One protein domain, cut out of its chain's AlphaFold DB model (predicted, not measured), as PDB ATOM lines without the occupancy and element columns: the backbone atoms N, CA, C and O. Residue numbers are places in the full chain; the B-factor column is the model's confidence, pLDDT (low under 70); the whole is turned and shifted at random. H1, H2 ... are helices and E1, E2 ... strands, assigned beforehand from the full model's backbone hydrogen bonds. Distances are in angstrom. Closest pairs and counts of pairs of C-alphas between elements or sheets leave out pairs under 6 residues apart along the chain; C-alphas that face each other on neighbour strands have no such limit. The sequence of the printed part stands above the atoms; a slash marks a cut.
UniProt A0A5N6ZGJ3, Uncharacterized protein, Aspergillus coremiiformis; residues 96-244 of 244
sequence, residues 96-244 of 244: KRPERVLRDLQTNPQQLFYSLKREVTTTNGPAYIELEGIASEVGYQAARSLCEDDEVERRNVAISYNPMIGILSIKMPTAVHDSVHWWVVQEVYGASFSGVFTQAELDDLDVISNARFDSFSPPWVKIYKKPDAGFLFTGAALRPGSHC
ATOM      1  N   LYS A  96      23.010  31.347  39.372       57.47
ATOM      2  CA  LYS A  96      22.154  30.350  40.033       57.47
ATOM      3  C   LYS A  96      21.472  31.007  41.235       57.47
ATOM      4  O   LYS A  96      22.087  31.208  42.281       57.47
ATOM      5  N   ARG A  97      20.208  31.405  41.069       61.78
ATOM      6  CA  ARG A  97      19.423  32.072  42.119       61.78
ATOM      7  C   ARG A  97      19.034  31.064  43.223       61.78
ATOM      8  O   ARG A  97      18.749  29.910  42.911       61.78
ATOM      9  N   PRO A  98      18.999  31.462  44.510       59.72
ATOM     10  CA  PRO A  98      18.564  30.579  45.591       59.72
ATOM     11  C   PRO A  98      17.126  30.066  45.387       59.72
ATOM     12  O   PRO A  98      16.193  30.832  45.147       59.72
ATOM     13  N   GLU A  99      16.959  28.754  45.555       60.53
ATOM     14  CA  GLU A  99      15.784  27.948  45.180       60.53
ATOM     15  C   GLU A  99      14.441  28.434  45.764       60.53
ATOM     16  O   GLU A  99      13.384  28.228  45.174       60.53
ATOM     17  N   ARG A 100      14.444  29.094  46.930       57.81
ATOM     18  CA  ARG A 100      13.207  29.596  47.562       57.81
ATOM     19  C   ARG A 100      12.652  30.855  46.895       57.81
ATOM     20  O   ARG A 100      11.448  30.936  46.711       57.81
ATOM     21  N   VAL A 101      13.510  31.792  46.489       62.31
ATOM     22  CA  VAL A 101      13.080  33.027  45.801       62.31
ATOM     23  C   VAL A 101      12.582  32.713  44.387       62.31
ATOM     24  O   VAL A 101      11.714  33.401  43.860       62.31
ATOM     25  N   LEU A 102      13.112  31.648  43.779       64.75
ATOM     26  CA  LEU A 102      12.661  31.151  42.482       64.75
ATOM     27  C   LEU A 102      11.233  30.609  42.534       64.75
ATOM     28  O   LEU A 102      10.435  30.966  41.673       64.75
ATOM     29  N   ARG A 103      10.889  29.823  43.560       67.75
ATOM     30  CA  ARG A 103       9.561  29.200  43.670       67.75
ATOM     31  C   ARG A 103       8.416  30.213  43.688       67.75
ATOM     32  O   ARG A 103       7.436  30.012  42.980       67.75
ATOM     33  N   ASP A 104       8.558  31.313  44.423       66.69
ATOM     34  CA  ASP A 104       7.490  32.316  44.517       66.69
ATOM     35  C   ASP A 104       7.295  33.059  43.183       66.69
ATOM     36  O   ASP A 104       6.167  33.237  42.722       66.69
ATOM     37  N   LEU A 105       8.394  33.392  42.494       69.88
ATOM     38  CA  LEU A 105       8.370  34.061  41.186       69.88
ATOM     39  C   LEU A 105       7.812  33.175  40.065       69.88
ATOM     40  O   LEU A 105       7.266  33.685  39.092       69.88
ATOM     41  N   GLN A 106       7.934  31.854  40.197       71.62
ATOM     42  CA  GLN A 106       7.505  30.873  39.198       71.62
ATOM     43  C   GLN A 106       5.990  30.628  39.174       71.62
ATOM     44  O   GLN A 106       5.504  29.919  38.293       71.62
ATOM     45  N   THR A 107       5.236  31.215  40.109       79.19
ATOM     46  CA  THR A 107       3.774  31.049  40.186       79.19
ATOM     47  C   THR A 107       2.988  32.147  39.468       79.19
ATOM     48  O   THR A 107       1.826  31.931  39.129       79.19
ATOM     49  N   ASN A 108       3.603  33.306  39.195       90.62
ATOM     50  CA  ASN A 108       2.932  34.452  38.584       90.62
ATOM     51  C   ASN A 108       3.732  34.994  37.377       90.62
ATOM     52  O   ASN A 108       4.851  35.483  37.561       90.62
ATOM     53  N   PRO A 109       3.158  34.987  36.154       93.31
ATOM     54  CA  PRO A 109       3.853  35.425  34.939       93.31
ATOM     55  C   PRO A 109       4.301  36.887  35.001       93.31
ATOM     56  O   PRO A 109       5.388  37.220  34.533       93.31
ATOM     57  N   GLN A 110       3.517  37.757  35.639       94.94
ATOM     58  CA  GLN A 110       3.831  39.177  35.758       94.94
ATOM     59  C   GLN A 110       5.024  39.423  36.691       94.94
ATOM     60  O   GLN A 110       5.886  40.251  36.402       94.94
ATOM     61  N   GLN A 111       5.102  38.691  37.806       93.88
ATOM     62  CA  GLN A 111       6.235  38.798  38.729       93.88
ATOM     63  C   GLN A 111       7.518  38.251  38.100       93.88
ATOM     64  O   GLN A 111       8.573  38.882  38.219       93.88
ATOM     65  N   LEU A 112       7.418  37.121  37.387       95.19
ATOM     66  CA  LEU A 112       8.533  36.557  36.631       95.19
ATOM     67  C   LEU A 112       9.044  37.547  35.576       95.19
ATOM     68  O   LEU A 112      10.243  37.828  35.538       95.19
ATOM     69  N   PHE A 113       8.136  38.135  34.789       96.75
ATOM     70  CA  PHE A 113       8.452  39.161  33.797       96.75
ATOM     71  C   PHE A 113       9.215  40.340  34.410       96.75
ATOM     72  O   PHE A 113      10.331  40.624  33.984       96.75
ATOM     73  N   TYR A 114       8.677  40.998  35.443       96.69
ATOM     74  CA  TYR A 114       9.341  42.166  36.032       96.69
ATOM     75  C   TYR A 114      10.688  41.824  36.674       96.69
ATOM     76  O   TYR A 114      11.616  42.637  36.628       96.69
ATOM     77  N   SER A 115      10.817  40.627  37.259       95.25
ATOM     78  CA  SER A 115      12.094  40.169  37.806       95.25
ATOM     79  C   SER A 115      13.143  39.997  36.711       95.25
ATOM     80  O   SER A 115      14.268  40.460  36.898       95.25
ATOM     81  N   LEU A 116      12.792  39.345  35.603       96.31
ATOM     82  CA  LEU A 116      13.702  39.093  34.486       96.31
ATOM     83  C   LEU A 116      14.016  40.367  33.711       96.31
ATOM     84  O   LEU A 116      15.177  40.618  33.411       96.31
ATOM     85  N   LYS A 117      13.012  41.217  33.470       97.25
ATOM     86  CA  LYS A 117      13.189  42.535  32.858       97.25
ATOM     87  C   LYS A 117      14.215  43.350  33.631       97.25
ATOM     88  O   LYS A 117      15.154  43.860  33.032       97.25
ATOM     89  N   ARG A 118      14.080  43.438  34.961       96.62
ATOM     90  CA  ARG A 118      15.059  44.136  35.808       96.62
ATOM     91  C   ARG A 118      16.455  43.537  35.662       96.62
ATOM     92  O   ARG A 118      17.424  44.282  35.573       96.62
ATOM     93  N   GLU A 119      16.577  42.215  35.667       95.56
ATOM     94  CA  GLU A 119      17.875  41.547  35.546       95.56
ATOM     95  C   GLU A 119      18.533  41.841  34.190       95.56
ATOM     96  O   GLU A 119      19.679  42.283  34.148       95.56
ATOM     97  N   VAL A 120      17.789  41.726  33.090       96.12
ATOM     98  CA  VAL A 120      18.263  42.043  31.734       96.12
ATOM     99  C   VAL A 120      18.636  43.521  31.590       96.12
ATOM    100  O   VAL A 120      19.694  43.849  31.054       96.12
ATOM    101  N   THR A 121      17.811  44.446  32.085       96.81
ATOM    102  CA  THR A 121      18.074  45.885  31.929       96.81
ATOM    103  C   THR A 121      19.185  46.395  32.838       96.81
ATOM    104  O   THR A 121      19.809  47.398  32.502       96.81
ATOM    105  N   THR A 122      19.497  45.712  33.941       96.38
ATOM    106  CA  THR A 122      20.607  46.085  34.839       96.38
ATOM    107  C   THR A 122      21.915  45.358  34.536       96.38
ATOM    108  O   THR A 122      22.979  45.843  34.924       96.38
ATOM    109  N   THR A 123      21.866  44.235  33.816       94.56
ATOM    110  CA  THR A 123      23.067  43.503  33.408       94.56
ATOM    111  C   THR A 123      23.853  44.295  32.366       94.56
ATOM    112  O   THR A 123      23.306  44.793  31.381       94.56
ATOM    113  N   ASN A 124      25.161  44.421  32.588       92.88
ATOM    114  CA  ASN A 124      26.070  45.085  31.664       92.88
ATOM    115  C   ASN A 124      26.904  44.047  30.918       92.88
ATOM    116  O   ASN A 124      27.675  43.312  31.531       92.88
ATOM    117  N   GLY A 125      26.787  44.047  29.591       90.50
ATOM    118  CA  GLY A 125      27.532  43.143  28.723       90.50
ATOM    119  C   GLY A 125      26.886  41.760  28.571       90.50
ATOM    120  O   GLY A 125      25.708  41.586  28.883       90.50
ATOM    121  N   PRO A 126      27.648  40.787  28.043       91.75
ATOM    122  CA  PRO A 126      27.152  39.447  27.762       91.75
ATOM    123  C   PRO A 126      26.841  38.669  29.037       91.75
ATOM    124  O   PRO A 126      27.610  38.702  29.997       91.75
ATOM    125  N   ALA A 127      25.746  37.917  29.023       93.06
ATOM    126  CA  ALA A 127      25.302  37.136  30.169       93.06
ATOM    127  C   ALA A 127      24.331  36.024  29.761       93.06
ATOM    128  O   ALA A 127      23.737  36.049  28.681       93.06
ATOM    129  N   TYR A 128      24.174  35.046  30.651       92.94
ATOM    130  CA  TYR A 128      23.262  33.924  30.479       92.94
ATOM    131  C   TYR A 128      22.414  33.735  31.732       92.94
ATOM    132  O   TYR A 128      22.946  33.526  32.823       92.94
ATOM    133  N   ILE A 129      21.097  33.804  31.565       94.12
ATOM    134  CA  ILE A 129      20.120  33.569  32.625       94.12
ATOM    135  C   ILE A 129      19.360  32.301  32.261       94.12
ATOM    136  O   ILE A 129      18.804  32.204  31.168       94.12
ATOM    137  N   GLU A 130      19.308  31.346  33.181       94.31
ATOM    138  CA  GLU A 130      18.563  30.104  33.013       94.31
ATOM    139  C   GLU A 130      17.746  29.828  34.268       94.31
ATOM    140  O   GLU A 130      18.258  29.887  35.388       94.31
ATOM    141  N   LEU A 131      16.461  29.559  34.067       93.06
ATOM    142  CA  LEU A 131      15.507  29.252  35.116       93.06
ATOM    143  C   LEU A 131      14.832  27.917  34.804       93.06
ATOM    144  O   LEU A 131      14.231  27.758  33.745       93.06
ATOM    145  N   GLU A 132      14.890  26.989  35.751       92.81
ATOM    146  CA  GLU A 132      14.284  25.660  35.645       92.81
ATOM    147  C   GLU A 132      12.998  25.560  36.476       92.81
ATOM    148  O   GLU A 132      12.779  26.342  37.405       92.81
ATOM    149  N   GLY A 133      12.155  24.569  36.175       92.00
ATOM    150  CA  GLY A 133      10.938  24.292  36.942       92.00
ATOM    151  C   GLY A 133       9.816  25.316  36.744       92.00
ATOM    152  O   GLY A 133       8.907  25.395  37.567       92.00
ATOM    153  N   ILE A 134       9.852  26.106  35.667       93.69
ATOM    154  CA  ILE A 134       8.791  27.068  35.356       93.69
ATOM    155  C   ILE A 134       7.605  26.340  34.718       93.69
ATOM    156  O   ILE A 134       7.766  25.634  33.721       93.69
ATOM    157  N   ALA A 135       6.400  26.569  35.245       94.62
ATOM    158  CA  ALA A 135       5.161  26.042  34.678       94.62
ATOM    159  C   ALA A 135       4.916  26.549  33.243       94.62
ATOM    160  O   ALA A 135       5.133  27.726  32.955       94.62
ATOM    161  N   SER A 136       4.392  25.672  32.373       94.62
ATOM    162  CA  SER A 136       4.195  25.921  30.930       94.62
ATOM    163  C   SER A 136       3.564  27.280  30.607       94.62
ATOM    164  O   SER A 136       4.092  28.025  29.786       94.62
ATOM    165  N   GLU A 137       2.458  27.628  31.269       95.38
ATOM    166  CA  GLU A 137       1.766  28.900  31.021       95.38
ATOM    167  C   GLU A 137       2.601  30.108  31.453       95.38
ATOM    168  O   GLU A 137       2.713  31.087  30.721       95.38
ATOM    169  N   VAL A 138       3.217  30.017  32.631       96.19
ATOM    170  CA  VAL A 138       3.977  31.111  33.240       96.19
ATOM    171  C   VAL A 138       5.210  31.435  32.401       96.19
ATOM    172  O   VAL A 138       5.453  32.598  32.086       96.19
ATOM    173  N   GLY A 139       5.972  30.410  32.011       95.94
ATOM    174  CA  GLY A 139       7.200  30.584  31.238       95.94
ATOM    175  C   GLY A 139       6.935  31.077  29.823       95.94
ATOM    176  O   GLY A 139       7.634  31.969  29.351       95.94
ATOM    177  N   TYR A 140       5.883  30.567  29.179       96.56
ATOM    178  CA  TYR A 140       5.493  31.007  27.844       96.56
ATOM    179  C   TYR A 140       5.028  32.466  27.826       96.56
ATOM    180  O   TYR A 140       5.508  33.246  27.004       96.56
ATOM    181  N   GLN A 141       4.146  32.860  28.755       96.69
ATOM    182  CA  GLN A 141       3.701  34.250  28.859       96.69
ATOM    183  C   GLN A 141       4.867  35.189  29.184       96.69
ATOM    184  O   GLN A 141       5.018  36.210  28.522       96.69
ATOM    185  N   ALA A 142       5.731  34.825  30.138       96.62
ATOM    186  CA  ALA A 142       6.897  35.638  30.474       96.62
ATOM    187  C   ALA A 142       7.861  35.789  29.285       96.62
ATOM    188  O   ALA A 142       8.306  36.900  29.012       96.62
ATOM    189  N   ALA A 143       8.151  34.709  28.551       96.62
ATOM    190  CA  ALA A 143       9.005  34.754  27.363       96.62
ATOM    191  C   ALA A 143       8.442  35.689  26.283       96.62
ATOM    192  O   ALA A 143       9.176  36.504  25.722       96.62
ATOM    193  N   ARG A 144       7.128  35.611  26.032       96.06
ATOM    194  CA  ARG A 144       6.444  36.496  25.085       96.06
ATOM    195  C   ARG A 144       6.465  37.953  25.527       96.06
ATOM    196  O   ARG A 144       6.885  38.796  24.746       96.06
ATOM    197  N   SER A 145       6.088  38.241  26.773       96.69
ATOM    198  CA  SER A 145       6.089  39.610  27.298       96.69
ATOM    199  C   SER A 145       7.486  40.227  27.324       96.69
ATOM    200  O   SER A 145       7.617  41.416  27.076       96.69
ATOM    201  N   LEU A 146       8.534  39.440  27.593       96.62
ATOM    202  CA  LEU A 146       9.919  39.912  27.507       96.62
ATOM    203  C   LEU A 146      10.328  40.260  26.073       96.62
ATOM    204  O   LEU A 146      11.057  41.223  25.881       96.62
ATOM    205  N   CYS A 147       9.885  39.492  25.077       94.81
ATOM    206  CA  CYS A 147      10.142  39.829  23.677       94.81
ATOM    207  C   CYS A 147       9.388  41.085  23.234       94.81
ATOM    208  O   CYS A 147       9.929  41.886  22.495       94.81
ATOM    209  N   GLU A 148       8.153  41.271  23.687       94.75
ATOM    210  CA  GLU A 148       7.324  42.423  23.311       94.75
ATOM    211  C   GLU A 148       7.704  43.720  24.071       94.75
ATOM    212  O   GLU A 148       7.047  44.740  23.889       94.75
ATOM    213  N   ASP A 149       8.730  43.700  24.935       96.81
ATOM    214  CA  ASP A 149       9.162  44.856  25.732       96.81
ATOM    215  C   ASP A 149      10.371  45.575  25.112       96.81
ATOM    216  O   ASP A 149      11.481  45.041  25.093       96.81
ATOM    217  N   ASP A 150      10.182  46.834  24.708       95.88
ATOM    218  CA  ASP A 150      11.208  47.661  24.057       95.88
ATOM    219  C   ASP A 150      12.525  47.781  24.850       95.88
ATOM    220  O   ASP A 150      13.604  47.928  24.274       95.88
ATOM    221  N   GLU A 151      12.482  47.793  26.189       96.56
ATOM    222  CA  GLU A 151      13.706  47.936  26.993       96.56
ATOM    223  C   GLU A 151      14.532  46.650  26.989       96.56
ATOM    224  O   GLU A 151      15.764  46.704  27.030       96.56
ATOM    225  N   VAL A 152      13.855  45.504  26.933       95.44
ATOM    226  CA  VAL A 152      14.473  44.184  26.795       95.44
ATOM    227  C   VAL A 152      14.967  43.975  25.364       95.44
ATOM    228  O   VAL A 152      16.092  43.512  25.170       95.44
ATOM    229  N   GLU A 153      14.187  44.377  24.363       92.94
ATOM    230  CA  GLU A 153      14.559  44.309  22.947       92.94
ATOM    231  C   GLU A 153      15.852  45.083  22.655       92.94
ATOM    232  O   GLU A 153      16.779  44.540  22.050       92.94
ATOM    233  N   ARG A 154      15.988  46.308  23.186       92.31
ATOM    234  CA  ARG A 154      17.204  47.138  23.046       92.31
ATOM    235  C   ARG A 154      18.475  46.480  23.583       92.31
ATOM    236  O   ARG A 154      19.574  46.936  23.271       92.31
ATOM    237  N   ARG A 155      18.356  45.433  24.406       92.12
ATOM    238  CA  ARG A 155      19.487  44.628  24.890       92.12
ATOM    239  C   ARG A 155      19.874  43.487  23.937       92.12
ATOM    240  O   ARG A 155      20.800  42.750  24.262       92.12
ATOM    241  N   ASN A 156      19.204  43.350  22.789       90.31
ATOM    242  CA  ASN A 156      19.402  42.298  21.785       90.31
ATOM    243  C   ASN A 156      19.385  40.882  22.390       90.31
ATOM    244  O   ASN A 156      20.243  40.053  22.106       90.31
ATOM    245  N   VAL A 157      18.433  40.601  23.285       92.69
ATOM    246  CA  VAL A 157      18.380  39.292  23.948       92.69
ATOM    247  C   VAL A 157      17.793  38.203  23.050       92.69
ATOM    248  O   VAL A 157      16.820  38.423  22.315       92.69
ATOM    249  N   ALA A 158      18.342  36.995  23.168       92.69
ATOM    250  CA  ALA A 158      17.745  35.773  22.645       92.69
ATOM    251  C   ALA A 158      17.026  35.031  23.778       92.69
ATOM    252  O   ALA A 158      17.629  34.679  24.794       92.69
ATOM    253  N   ILE A 159      15.719  34.823  23.615       95.56
ATOM    254  CA  ILE A 159      14.842  34.226  24.627       95.56
ATOM    255  C   ILE A 159      14.385  32.854  24.128       95.56
ATOM    256  O   ILE A 159      13.977  32.695  22.976       95.56
ATOM    257  N   SER A 160      14.413  31.856  25.007       96.06
ATOM    258  CA  SER A 160      13.838  30.541  24.752       96.06
ATOM    259  C   SER A 160      13.076  30.029  25.965       96.06
ATOM    260  O   SER A 160      13.518  30.190  27.096       96.06
ATOM    261  N   TYR A 161      11.953  29.363  25.719       97.12
ATOM    262  CA  TYR A 161      11.230  28.587  26.711       97.12
ATOM    263  C   TYR A 161      10.879  27.200  26.171       97.12
ATOM    264  O   TYR A 161      10.341  27.072  25.066       97.12
ATOM    265  N   ASN A 162      11.152  26.164  26.963       95.50
ATOM    266  CA  ASN A 162      10.743  24.793  26.687       95.50
ATOM    267  C   ASN A 162       9.811  24.280  27.806       95.50
ATOM    268  O   ASN A 162      10.295  23.954  28.892       95.50
ATOM    269  N   PRO A 163       8.493  24.148  27.550       95.06
ATOM    270  CA  PRO A 163       7.513  23.726  28.544       95.06
ATOM    271  C   PRO A 163       7.645  22.253  28.944       95.06
ATOM    272  O   PRO A 163       7.171  21.887  30.012       95.06
ATOM    273  N   MET A 164       8.291  21.410  28.126       93.62
ATOM    274  CA  MET A 164       8.446  19.976  28.418       93.62
ATOM    275  C   MET A 164       9.431  19.720  29.558       93.62
ATOM    276  O   MET A 164       9.266  18.774  30.321       93.62
ATOM    277  N   ILE A 165      10.449  20.573  29.663       93.44
ATOM    278  CA  ILE A 165      11.472  20.523  30.716       93.44
ATOM    279  C   ILE A 165      11.347  21.692  31.703       93.44
ATOM    280  O   ILE A 165      12.068  21.747  32.692       93.44
ATOM    281  N   GLY A 166      10.432  22.631  31.444       93.81
ATOM    282  CA  GLY A 166      10.192  23.801  32.286       93.81
ATOM    283  C   GLY A 166      11.371  24.774  32.344       93.81
ATOM    284  O   GLY A 166      11.550  25.423  33.374       93.81
ATOM    285  N   ILE A 167      12.178  24.866  31.281       95.38
ATOM    286  CA  ILE A 167      13.375  25.722  31.238       95.38
ATOM    287  C   ILE A 167      13.107  26.984  30.419       95.38
ATOM    288  O   ILE A 167      12.709  26.896  29.256       95.38
ATOM    289  N   LEU A 168      13.361  28.145  31.027       96.12
ATOM    290  CA  LEU A 168      13.452  29.452  30.376       96.12
ATOM    291  C   LEU A 168      14.915  29.896  30.347       96.12
ATOM    292  O   LEU A 168      15.552  29.987  31.395       96.12
ATOM    293  N   SER A 169      15.407  30.250  29.168       95.94
ATOM    294  CA  SER A 169      16.769  30.727  28.952       95.94
ATOM    295  C   SER A 169      16.747  32.104  28.291       95.94
ATOM    296  O   SER A 169      16.018  32.327  27.323       95.94
ATOM    297  N   ILE A 170      17.573  33.022  28.789       95.44
ATOM    298  CA  ILE A 170      17.813  34.343  28.206       95.44
ATOM    299  C   ILE A 170      19.313  34.488  27.981       95.44
ATOM    300  O   ILE A 170      20.110  34.409  28.919       95.44
ATOM    301  N   LYS A 171      19.698  34.718  26.730       93.31
ATOM    302  CA  LYS A 171      21.075  34.989  26.321       93.31
ATOM    303  C   LYS A 171      21.196  36.469  25.972       93.31
ATOM    304  O   LYS A 171      20.430  36.975  25.158       93.31
ATOM    305  N   MET A 172      22.164  37.144  26.579       93.12
ATOM    306  CA  MET A 172      22.644  38.467  26.179       93.12
ATOM    307  C   MET A 172      23.934  38.249  25.375       93.12
ATOM    308  O   MET A 172      24.965  37.923  25.974       93.12
ATOM    309  N   PRO A 173      23.873  38.314  24.035       88.81
ATOM    310  CA  PRO A 173      24.966  37.895  23.168       88.81
ATOM    311  C   PRO A 173      26.164  38.857  23.193       88.81
ATOM    312  O   PRO A 173      26.069  40.022  23.574       88.81
ATOM    313  N   THR A 174      27.325  38.347  22.775       86.56
ATOM    314  CA  THR A 174      28.495  39.167  22.420       86.56
ATOM    315  C   THR A 174      28.392  39.624  20.961       86.56
ATOM    316  O   THR A 174      27.703  38.998  20.161       86.56
ATOM    317  N   ALA A 175      29.195  40.614  20.559       83.38
ATOM    318  CA  ALA A 175      29.362  40.942  19.137       83.38
ATOM    319  C   ALA A 175      29.831  39.737  18.289       83.38
ATOM    320  O   ALA A 175      29.499  39.626  17.114       83.38
ATOM    321  N   VAL A 176      30.588  38.806  18.888       82.38
ATOM    322  CA  VAL A 176      31.020  37.567  18.217       82.38
ATOM    323  C   VAL A 176      29.839  36.624  18.002       82.38
ATOM    324  O   VAL A 176      29.761  35.969  16.969       82.38
ATOM    325  N   HIS A 177      28.897  36.564  18.935       81.38
ATOM    326  CA  HIS A 177      27.700  35.747  18.778       81.38
ATOM    327  C   HIS A 177      26.827  36.240  17.612       81.38
ATOM    328  O   HIS A 177      26.394  35.432  16.793       81.38
ATOM    329  N   ASP A 178      26.682  37.557  17.441       79.88
ATOM    330  CA  ASP A 178      25.952  38.139  16.301       79.88
ATOM    331  C   ASP A 178      26.647  37.873  14.946       79.88
ATOM    332  O   ASP A 178      26.012  37.911  13.890       79.88
ATOM    333  N   SER A 179      27.943  37.529  14.951       87.44
ATOM    334  CA  SER A 179      28.671  37.165  13.726       87.44
ATOM    335  C   SER A 179      28.234  35.824  13.126       87.44
ATOM    336  O   SER A 179      28.456  35.596  11.937       87.44
ATOM    337  N   VAL A 180      27.567  34.957  13.903       87.06
ATOM    338  CA  VAL A 180      27.097  33.644  13.430       87.06
ATOM    339  C   VAL A 180      26.108  33.799  12.276       87.06
ATOM    340  O   VAL A 180      26.228  33.086  11.283       87.06
ATOM    341  N   HIS A 181      25.180  34.756  12.353       87.56
ATOM    342  CA  HIS A 181      24.248  35.017  11.256       87.56
ATOM    343  C   HIS A 181      24.987  35.429   9.976       87.56
ATOM    344  O   HIS A 181      24.739  34.866   8.911       87.56
ATOM    345  N   TRP A 182      25.951  36.347  10.089       89.12
ATOM    346  CA  TRP A 182      26.771  36.767   8.953       89.12
ATOM    347  C   TRP A 182      27.578  35.621   8.361       89.12
ATOM    348  O   TRP A 182      27.656  35.501   7.140       89.12
ATOM    349  N   TRP A 183      28.137  34.755   9.205       92.19
ATOM    350  CA  TRP A 183      28.809  33.549   8.743       92.19
ATOM    351  C   TRP A 183      27.851  32.654   7.944       92.19
ATOM    352  O   TRP A 183      28.168  32.310   6.809       92.19
ATOM    353  N   VAL A 184      26.648  32.366   8.457       91.19
ATOM    354  CA  VAL A 184      25.636  31.566   7.736       91.19
ATOM    355  C   VAL A 184      25.290  32.184   6.377       91.19
ATOM    356  O   VAL A 184      25.244  31.474   5.373       91.19
ATOM    357  N   VAL A 185      25.099  33.504   6.316       91.75
ATOM    358  CA  VAL A 185      24.831  34.223   5.059       91.75
ATOM    359  C   VAL A 185      25.983  34.042   4.060       91.75
ATOM    360  O   VAL A 185      25.749  33.706   2.898       91.75
ATOM    361  N   GLN A 186      27.234  34.199   4.502       92.88
ATOM    362  CA  GLN A 186      28.413  33.980   3.652       92.88
ATOM    363  C   GLN A 186      28.517  32.527   3.166       92.88
ATOM    364  O   GLN A 186      28.923  32.275   2.027       92.88
ATOM    365  N   GLU A 187      28.119  31.563   3.996       91.19
ATOM    366  CA  GLU A 187      28.084  30.156   3.608       91.19
ATOM    367  C   GLU A 187      27.051  29.873   2.516       91.19
ATOM    368  O   GLU A 187      27.371  29.176   1.548       91.19
ATOM    369  N   VAL A 188      25.857  30.465   2.607       91.62
ATOM    370  CA  VAL A 188      24.833  30.370   1.552       91.62
ATOM    371  C   VAL A 188      25.336  30.974   0.241       91.62
ATOM    372  O   VAL A 188      25.221  30.336  -0.809       91.62
ATOM    373  N   TYR A 189      25.969  32.151   0.285       90.81
ATOM    374  CA  TYR A 189      26.551  32.766  -0.913       90.81
ATOM    375  C   TYR A 189      27.645  31.901  -1.540       90.81
ATOM    376  O   TYR A 189      27.636  31.661  -2.747       90.81
ATOM    377  N   GLY A 190      28.576  31.379  -0.742       92.56
ATOM    378  CA  GLY A 190      29.618  30.501  -1.270       92.56
ATOM    379  C   GLY A 190      29.057  29.211  -1.873       92.56
ATOM    380  O   GLY A 190      29.535  28.754  -2.913       92.56
ATOM    381  N   ALA A 191      28.006  28.651  -1.272       89.06
ATOM    382  CA  ALA A 191      27.319  27.480  -1.802       89.06
ATOM    383  C   ALA A 191      26.634  27.765  -3.144       89.06
ATOM    384  O   ALA A 191      26.762  26.953  -4.065       89.06
ATOM    385  N   SER A 192      26.000  28.932  -3.288       90.56
ATOM    386  CA  SER A 192      25.467  29.425  -4.564       90.56
ATOM    387  C   SER A 192      26.543  29.452  -5.654       90.56
ATOM    388  O   SER A 192      26.397  28.795  -6.685       90.56
ATOM    389  N   PHE A 193      27.687  30.099  -5.396       90.62
ATOM    390  CA  PHE A 193      28.777  30.191  -6.377       90.62
ATOM    391  C   PHE A 193      29.382  28.836  -6.756       90.62
ATOM    392  O   PHE A 193      29.863  28.660  -7.873       90.62
ATOM    393  N   SER A 194      29.350  27.866  -5.843       92.44
ATOM    394  CA  SER A 194      29.810  26.499  -6.112       92.44
ATOM    395  C   SER A 194      28.783  25.614  -6.837       92.44
ATOM    396  O   SER A 194      29.075  24.453  -7.120       92.44
ATOM    397  N   GLY A 195      27.584  26.134  -7.130       91.75
ATOM    398  CA  GLY A 195      26.503  25.396  -7.787       91.75
ATOM    399  C   GLY A 195      25.782  24.392  -6.882       91.75
ATOM    400  O   GLY A 195      25.119  23.483  -7.382       91.75
ATOM    401  N   VAL A 196      25.912  24.514  -5.554       91.25
ATOM    402  CA  VAL A 196      25.175  23.666  -4.598       91.25
ATOM    403  C   VAL A 196      23.683  23.984  -4.632       91.25
ATOM    404  O   VAL A 196      22.875  23.049  -4.586       91.25
ATOM    405  N   PHE A 197      23.357  25.274  -4.738       90.06
ATOM    406  CA  PHE A 197      22.007  25.790  -4.926       90.06
ATOM    407  C   PHE A 197      21.854  26.372  -6.329       90.06
ATOM    408  O   PHE A 197      22.740  27.063  -6.833       90.06
ATOM    409  N   THR A 198      20.710  26.104  -6.948       92.88
ATOM    410  CA  THR A 198      20.243  26.840  -8.128       92.88
ATOM    411  C   THR A 198      19.694  28.209  -7.722       92.88
ATOM    412  O   THR A 198      19.349  28.415  -6.562       92.88
ATOM    413  N   GLN A 199      19.565  29.143  -8.672       91.38
ATOM    414  CA  GLN A 199      18.968  30.452  -8.382       91.38
ATOM    415  C   GLN A 199      17.547  30.318  -7.814       91.38
ATOM    416  O   GLN A 199      17.242  30.945  -6.812       91.38
ATOM    417  N   ALA A 200      16.726  29.429  -8.382       92.12
ATOM    418  CA  ALA A 200      15.370  29.186  -7.892       92.12
ATOM    419  C   ALA A 200      15.349  28.648  -6.449       92.12
ATOM    420  O   ALA A 200      14.526  29.073  -5.651       92.12
ATOM    421  N   GLU A 201      16.278  27.753  -6.085       89.38
ATOM    422  CA  GLU A 201      16.393  27.262  -4.701       89.38
ATOM    423  C   GLU A 201      16.838  28.363  -3.721       89.38
ATOM    424  O   GLU A 201      16.494  28.290  -2.546       89.38
ATOM    425  N   LEU A 202      17.603  29.364  -4.178       91.19
ATOM    426  CA  LEU A 202      17.997  30.517  -3.357       91.19
ATOM    427  C   LEU A 202      16.872  31.534  -3.212       91.19
ATOM    428  O   LEU A 202      16.713  32.089  -2.133       91.19
ATOM    429  N   ASP A 203      16.098  31.757  -4.275       92.19
ATOM    430  CA  ASP A 203      14.925  32.636  -4.243       92.19
ATOM    431  C   ASP A 203      13.867  32.118  -3.247       92.19
ATOM    432  O   ASP A 203      13.079  32.901  -2.721       92.19
ATOM    433  N   ASP A 204      13.887  30.812  -2.957       92.38
ATOM    434  CA  ASP A 204      13.032  30.150  -1.970       92.38
ATOM    435  C   ASP A 204      13.662  29.994  -0.573       92.38
ATOM    436  O   ASP A 204      13.032  29.399   0.307       92.38
ATOM    437  N   LEU A 205      14.892  30.474  -0.357       90.81
ATOM    438  CA  LEU A 205      15.647  30.305   0.887       90.81
ATOM    439  C   LEU A 205      15.887  31.650   1.581       90.81
ATOM    440  O   LEU A 205      16.770  32.416   1.201       90.81
ATOM    441  N   ASP A 206      15.204  31.863   2.699       91.00
ATOM    442  CA  ASP A 206      15.456  32.989   3.589       91.00
ATOM    443  C   ASP A 206      16.408  32.586   4.722       91.00
ATOM    444  O   ASP A 206      16.176  31.616   5.453       91.00
ATOM    445  N   VAL A 207      17.474  33.367   4.917       90.81
ATOM    446  CA  VAL A 207      18.307  33.286   6.122       90.81
ATOM    447  C   VAL A 207      17.767  34.274   7.141       90.81
ATOM    448  O   VAL A 207      17.825  35.485   6.948       90.81
ATOM    449  N   ILE A 208      17.272  33.756   8.255       89.94
ATOM    450  CA  ILE A 208      16.692  34.561   9.326       89.94
ATOM    451  C   ILE A 208      17.649  34.635  10.513       89.94
ATOM    452  O   ILE A 208      18.400  33.701  10.790       89.94
ATOM    453  N   SER A 209      17.591  35.741  11.244       88.62
ATOM    454  CA  SER A 209      18.190  35.904  12.571       88.62
ATOM    455  C   SER A 209      17.199  36.607  13.480       88.62
ATOM    456  O   SER A 209      16.332  37.346  13.009       88.62
ATOM    457  N   ASN A 210      17.302  36.355  14.787       84.19
ATOM    458  CA  ASN A 210      16.495  37.036  15.804       84.19
ATOM    459  C   ASN A 210      14.971  36.965  15.571       84.19
ATOM    460  O   ASN A 210      14.217  37.792  16.084       84.19
ATOM    461  N   ALA A 211      14.504  35.969  14.821       88.75
ATOM    462  CA  ALA A 211      13.095  35.772  14.528       88.75
ATOM    463  C   ALA A 211      12.411  35.016  15.670       88.75
ATOM    464  O   ALA A 211      12.974  34.063  16.209       88.75
ATOM    465  N   ARG A 212      11.186  35.410  16.037       90.88
ATOM    466  CA  ARG A 212      10.425  34.697  17.072       90.88
ATOM    467  C   ARG A 212       9.644  33.524  16.484       90.88
ATOM    468  O   ARG A 212       8.979  33.661  15.456       90.88
ATOM    469  N   PHE A 213       9.656  32.409  17.203       91.94
ATOM    470  CA  PHE A 213       8.860  31.220  16.935       91.94
ATOM    471  C   PHE A 213       8.100  30.829  18.198       91.94
ATOM    472  O   PHE A 213       8.711  30.480  19.208       91.94
ATOM    473  N   ASP A 214       6.773  30.894  18.147       92.38
ATOM    474  CA  ASP A 214       5.898  30.617  19.297       92.38
ATOM    475  C   ASP A 214       4.603  29.864  18.929       92.38
ATOM    476  O   ASP A 214       3.814  29.495  19.797       92.38
ATOM    477  N   SER A 215       4.399  29.581  17.642       90.12
ATOM    478  CA  SER A 215       3.166  29.004  17.088       90.12
ATOM    479  C   SER A 215       3.346  27.541  16.659       90.12
ATOM    480  O   SER A 215       2.985  27.146  15.553       90.12
ATOM    481  N   PHE A 216       3.953  26.729  17.526       89.75
ATOM    482  CA  PHE A 216       4.219  25.313  17.261       89.75
ATOM    483  C   PHE A 216       2.969  24.433  17.426       89.75
ATOM    484  O   PHE A 216       2.186  24.604  18.363       89.75
ATOM    485  N   SER A 217       2.825  23.431  16.555       88.94
ATOM    486  CA  SER A 217       1.779  22.404  16.656       88.94
ATOM    487  C   SER A 217       2.002  21.455  17.847       88.94
ATOM    488  O   SER A 217       3.137  21.293  18.303       88.94
ATOM    489  N   PRO A 218       0.957  20.760  18.339       88.06
ATOM    490  CA  PRO A 218       1.116  19.691  19.325       88.06
ATOM    491  C   PRO A 218       2.187  18.653  18.933       88.06
ATOM    492  O   PRO A 218       2.303  18.328  17.752       88.06
ATOM    493  N   PRO A 219       2.965  18.114  19.898       88.69
ATOM    494  CA  PRO A 219       2.902  18.346  21.351       88.69
ATOM    495  C   PRO A 219       3.661  19.599  21.829       88.69
ATOM    496  O   PRO A 219       3.737  19.857  23.024       88.69
ATOM    497  N   TRP A 220       4.210  20.392  20.911       90.12
ATOM    498  CA  TRP A 220       5.140  21.494  21.174       90.12
ATOM    499  C   TRP A 220       4.461  22.835  21.484       90.12
ATOM    500  O   TRP A 220       5.085  23.893  21.413       90.12
ATOM    501  N   VAL A 221       3.176  22.800  21.838       92.69
ATOM    502  CA  VAL A 221       2.392  23.991  22.185       92.69
ATOM    503  C   VAL A 221       3.082  24.734  23.334       92.69
ATOM    504  O   VAL A 221       3.561  24.105  24.276       92.69
ATOM    505  N   LYS A 222       3.122  26.072  23.266       93.50
ATOM    506  CA  LYS A 222       3.794  26.954  24.245       93.50
ATOM    507  C   LYS A 222       5.321  26.821  24.307       93.50
ATOM    508  O   LYS A 222       5.934  27.271  25.274       93.50
ATOM    509  N   ILE A 223       5.963  26.240  23.292       94.19
ATOM    510  CA  ILE A 223       7.389  26.495  23.071       94.19
ATOM    511  C   ILE A 223       7.573  27.933  22.605       94.19
ATOM    512  O   ILE A 223       6.812  28.427  21.778       94.19
ATOM    513  N   TYR A 224       8.622  28.570  23.116       95.38
ATOM    514  CA  TYR A 224       9.111  29.841  22.611       95.38
ATOM    515  C   TYR A 224      10.580  29.685  22.206       95.38
ATOM    516  O   TYR A 224      11.411  29.209  22.989       95.38
ATOM    517  N   LYS A 225      10.922  30.072  20.981       93.62
ATOM    518  CA  LYS A 225      12.288  30.004  20.456       93.62
ATOM    519  C   LYS A 225      12.618  31.272  19.679       93.62
ATOM    520  O   LYS A 225      11.845  31.698  18.828       93.62
ATOM    521  N   LYS A 226      13.800  31.823  19.939       91.38
ATOM    522  CA  LYS A 226      14.439  32.859  19.126       91.38
ATOM    523  C   LYS A 226      15.837  32.357  18.750       91.38
ATOM    524  O   LYS A 226      16.744  32.479  19.570       91.38
ATOM    525  N   PRO A 227      15.994  31.679  17.598       88.75
ATOM    526  CA  PRO A 227      17.283  31.153  17.178       88.75
ATOM    527  C   PRO A 227      18.218  32.281  16.734       88.75
ATOM    528  O   PRO A 227      17.776  33.304  16.204       88.75
ATOM    529  N   ASP A 228      19.517  32.040  16.889       87.31
ATOM    530  CA  ASP A 228      20.573  32.978  16.488       87.31
ATOM    531  C   ASP A 228      20.616  33.127  14.960       87.31
ATOM    532  O   ASP A 228      20.717  34.227  14.416       87.31
ATOM    533  N   ALA A 229      20.465  32.000  14.262       89.44
ATOM    534  CA  ALA A 229      20.275  31.934  12.825       89.44
ATOM    535  C   ALA A 229      19.380  30.743  12.463       89.44
ATOM    536  O   ALA A 229      19.366  29.720  13.153       89.44
ATOM    537  N   GLY A 230      18.649  30.860  11.362       89.25
ATOM    538  CA  GLY A 230      17.833  29.783  10.819       89.25
ATOM    539  C   GLY A 230      17.651  29.914   9.315       89.25
ATOM    540  O   GLY A 230      17.946  30.953   8.728       89.25
ATOM    541  N   PHE A 231      17.138  28.848   8.713       90.06
ATOM    542  CA  PHE A 231      16.688  28.838   7.328       90.06
ATOM    543  C   PHE A 231      15.172  28.713   7.304       90.06
ATOM    544  O   PHE A 231      14.609  27.864   8.002       90.06
ATOM    545  N   LEU A 232      14.524  29.539   6.495       89.56
ATOM    546  CA  LEU A 232      13.107  29.438   6.203       89.56
ATOM    547  C   LEU A 232      12.948  29.198   4.704       89.56
ATOM    548  O   LEU A 232      13.564  29.882   3.897       89.56
ATOM    549  N   PHE A 233      12.134  28.211   4.348       87.94
ATOM    550  CA  PHE A 233      11.805  27.935   2.956       87.94
ATOM    551  C   PHE A 233      10.439  28.520   2.616       87.94
ATOM    552  O   PHE A 233       9.516  28.460   3.444       87.94
ATOM    553  N   THR A 234      10.278  29.026   1.394       86.06
ATOM    554  CA  THR A 234       8.969  29.436   0.877       86.06
ATOM    555  C   THR A 234       7.947  28.314   1.083       86.06
ATOM    556  O   THR A 234       8.162  27.162   0.710       86.06
ATOM    557  N   GLY A 235       6.815  28.642   1.713       81.94
ATOM    558  CA  GLY A 235       5.746  27.675   1.995       81.94
ATOM    559  C   GLY A 235       5.899  26.871   3.292       81.94
ATOM    560  O   GLY A 235       5.050  26.022   3.566       81.94
ATOM    561  N   ALA A 236       6.915  27.139   4.119       79.94
ATOM    562  CA  ALA A 236       6.991  26.578   5.468       79.94
ATOM    563  C   ALA A 236       5.732  26.923   6.293       79.94
ATOM    564  O   ALA A 236       5.234  28.054   6.258       79.94
ATOM    565  N   ALA A 237       5.213  25.941   7.042       76.94
ATOM    566  CA  ALA A 237       3.975  26.102   7.811       76.94
ATOM    567  C   ALA A 237       4.166  27.040   9.011       76.94
ATOM    568  O   ALA A 237       3.266  27.797   9.376       76.94
ATOM    569  N   LEU A 238       5.361  27.009   9.602       78.31
ATOM    570  CA  LEU A 238       5.730  27.862  10.716       78.31
ATOM    571  C   LEU A 238       6.299  29.178  10.188       78.31
ATOM    572  O   LEU A 238       7.429  29.234   9.702       78.31
ATOM    573  N   ARG A 239       5.505  30.241  10.297       80.88
ATOM    574  CA  ARG A 239       5.960  31.589   9.969       80.88
ATOM    575  C   ARG A 239       6.594  32.236  11.197       80.88
ATOM    576  O   ARG A 239       6.002  32.153  12.277       80.88
ATOM    577  N   PRO A 240       7.758  32.882  11.053       82.38
ATOM    578  CA  PRO A 240       8.291  33.703  12.122       82.38
ATOM    579  C   PRO A 240       7.301  34.832  12.425       82.38
ATOM    580  O   PRO A 240       6.686  35.404  11.520       82.38
ATOM    581  N   GLY A 241       7.122  35.137  13.707       79.69
ATOM    582  CA  GLY A 241       6.408  36.347  14.098       79.69
ATOM    583  C   GLY A 241       7.219  37.601  13.759       79.69
ATOM    584  O   GLY A 241       8.388  37.510  13.378       79.69
ATOM    585  N   SER A 242       6.611  38.779  13.929       72.06
ATOM    586  CA  SER A 242       7.357  40.041  13.877       72.06
ATOM    587  C   SER A 242       8.525  40.008  14.867       72.06
ATOM    588  O   SER A 242       8.473  39.264  15.856       72.06
ATOM    589  N   HIS A 243       9.555  40.814  14.599       70.69
ATOM    590  CA  HIS A 243      10.643  41.045  15.544       70.69
ATOM    591  C   HIS A 243      10.082  41.324  16.958       70.69
ATOM    592  O   HIS A 243       8.942  41.790  17.111       70.69
ATOM    593  N   CYS A 244      10.860  40.921  17.968       66.56
ATOM    594  CA  CYS A 244      11.013  41.793  19.123       66.56
ATOM    595  C   CYS A 244      11.687  43.018  18.486       66.56
ATOM    596  O   CYS A 244      10.949  43.946  18.132       66.56
TER     597      CYS A 244
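AT A GLANCE: This is residues 96 to 244 of the 244 residues of an uncharacterized protein of Aspergillus coremiiformis (UniProt A0A5N6ZGJ3). Look for two lobes along the longest axis: in one, the small sheet E1 E3 E2 has H3 over one face, with H2 packed on H3, H4 packed on H2, and H1 at the far end; in the other, the long helix H5 packs on E4 of the hairpin E4 and E5, with H6 at the opposite far end. The loop between E4 and E5 reaches back to the first lobe, where residues 224 to 225 pair antiparallel with residues 160 to 161 of E2. The printed part has 149 residues with six named helices and five named strands, in the order H1 H2 E1 H3 H4 E2 E3 H5 H6 E4 E5; the class is mixed and both sheets are antiparallel. It is elongated, 57 by 36 by 24 A, and only just compact, close to loose, with a radius of gyration of the C-alphas of 17.3 A.

HOW THE PARTS SIT: Begin at the sheet of E1, residues 127 to 131, E3, 167 to 172, and E2, 158 to 162, in that order. Between E1 and E3, N 129 and O 170 are within hydrogen-bond range at 2.9 A; in the hairpin E2 and E3, N 160 and O 169 are at 2.9 A. H3, residues 136 to 147, is on this sheet, two layers, a helix on one face, at a height over the sheet of 8.7 A; its closest C-alphas to E2 are Tyr 140 and Tyr 161, 6.3 A. With H4, residues 150 to 153, it makes a split strand-helix-strand unit, E1, H3 H4, E2, two strands running the same way with E3 between them, and a right-handed crossover. The hub is H2, residues 109 to 122, which only grazes the sheet with residues 116 to 120. It touches H3, closest C-alphas Pro 109 and Val 138, 4.6 A, at a steep tilt of 39 degrees, the same way, and H4 at Lys 117 and Val 152, 6.4 A. H1, residues 99 to 105, and H2 only just touch, with 3 pairs of C-alphas within 8 A, only at the corner, closest Leu 105 and Leu 112, 5.2 A. Farther on, H5, residues 175 to 193, has its closest C-alpha to E4, residues 205 to 208, at Val 185 and Val 207, 6.7 A. E4 and E5, residues 230 to 233, are a hairpin, with N 206 and O 232 at 2.8 A. H6, residues 199 to 203, is close to H5 but not clearly touching, 7.6 A between the closest C-alphas, Ser 192 and Gln 199. H2, H3 and H6 have every O i to N i+4 pair within hydrogen-bond range; H5 has 12 of 15, H1 1 of 3, with 2 of 4 O i to N i+3 pairs, and H4 is too short for such a pair.

IN THESE COORDINATES: Find C-alpha 99 at (15.784, 27.948, 45.180), where H1 begins. H2 spans 19.9 A, H3 16.8 A and E3 16.6 A. Find C-alpha 175 at (29.362, 40.942, 19.137); from there H5 runs 27.7 A, with a kink of 28 degrees near residue 182. E5 ends at C-alpha 233, (11.805, 27.935, 2.956).

THE WHOLE: The two C-alphas farthest apart are those of Arg 100 and Gly 195, 57.1 A. The printed part has no cut and ends at Cys 244, the chain's last residue. The link E4 to E5, 21 residues, is long. The mean pLDDT of the printed part is 89.1; residues 96 to 105 and residue 244 are under 70.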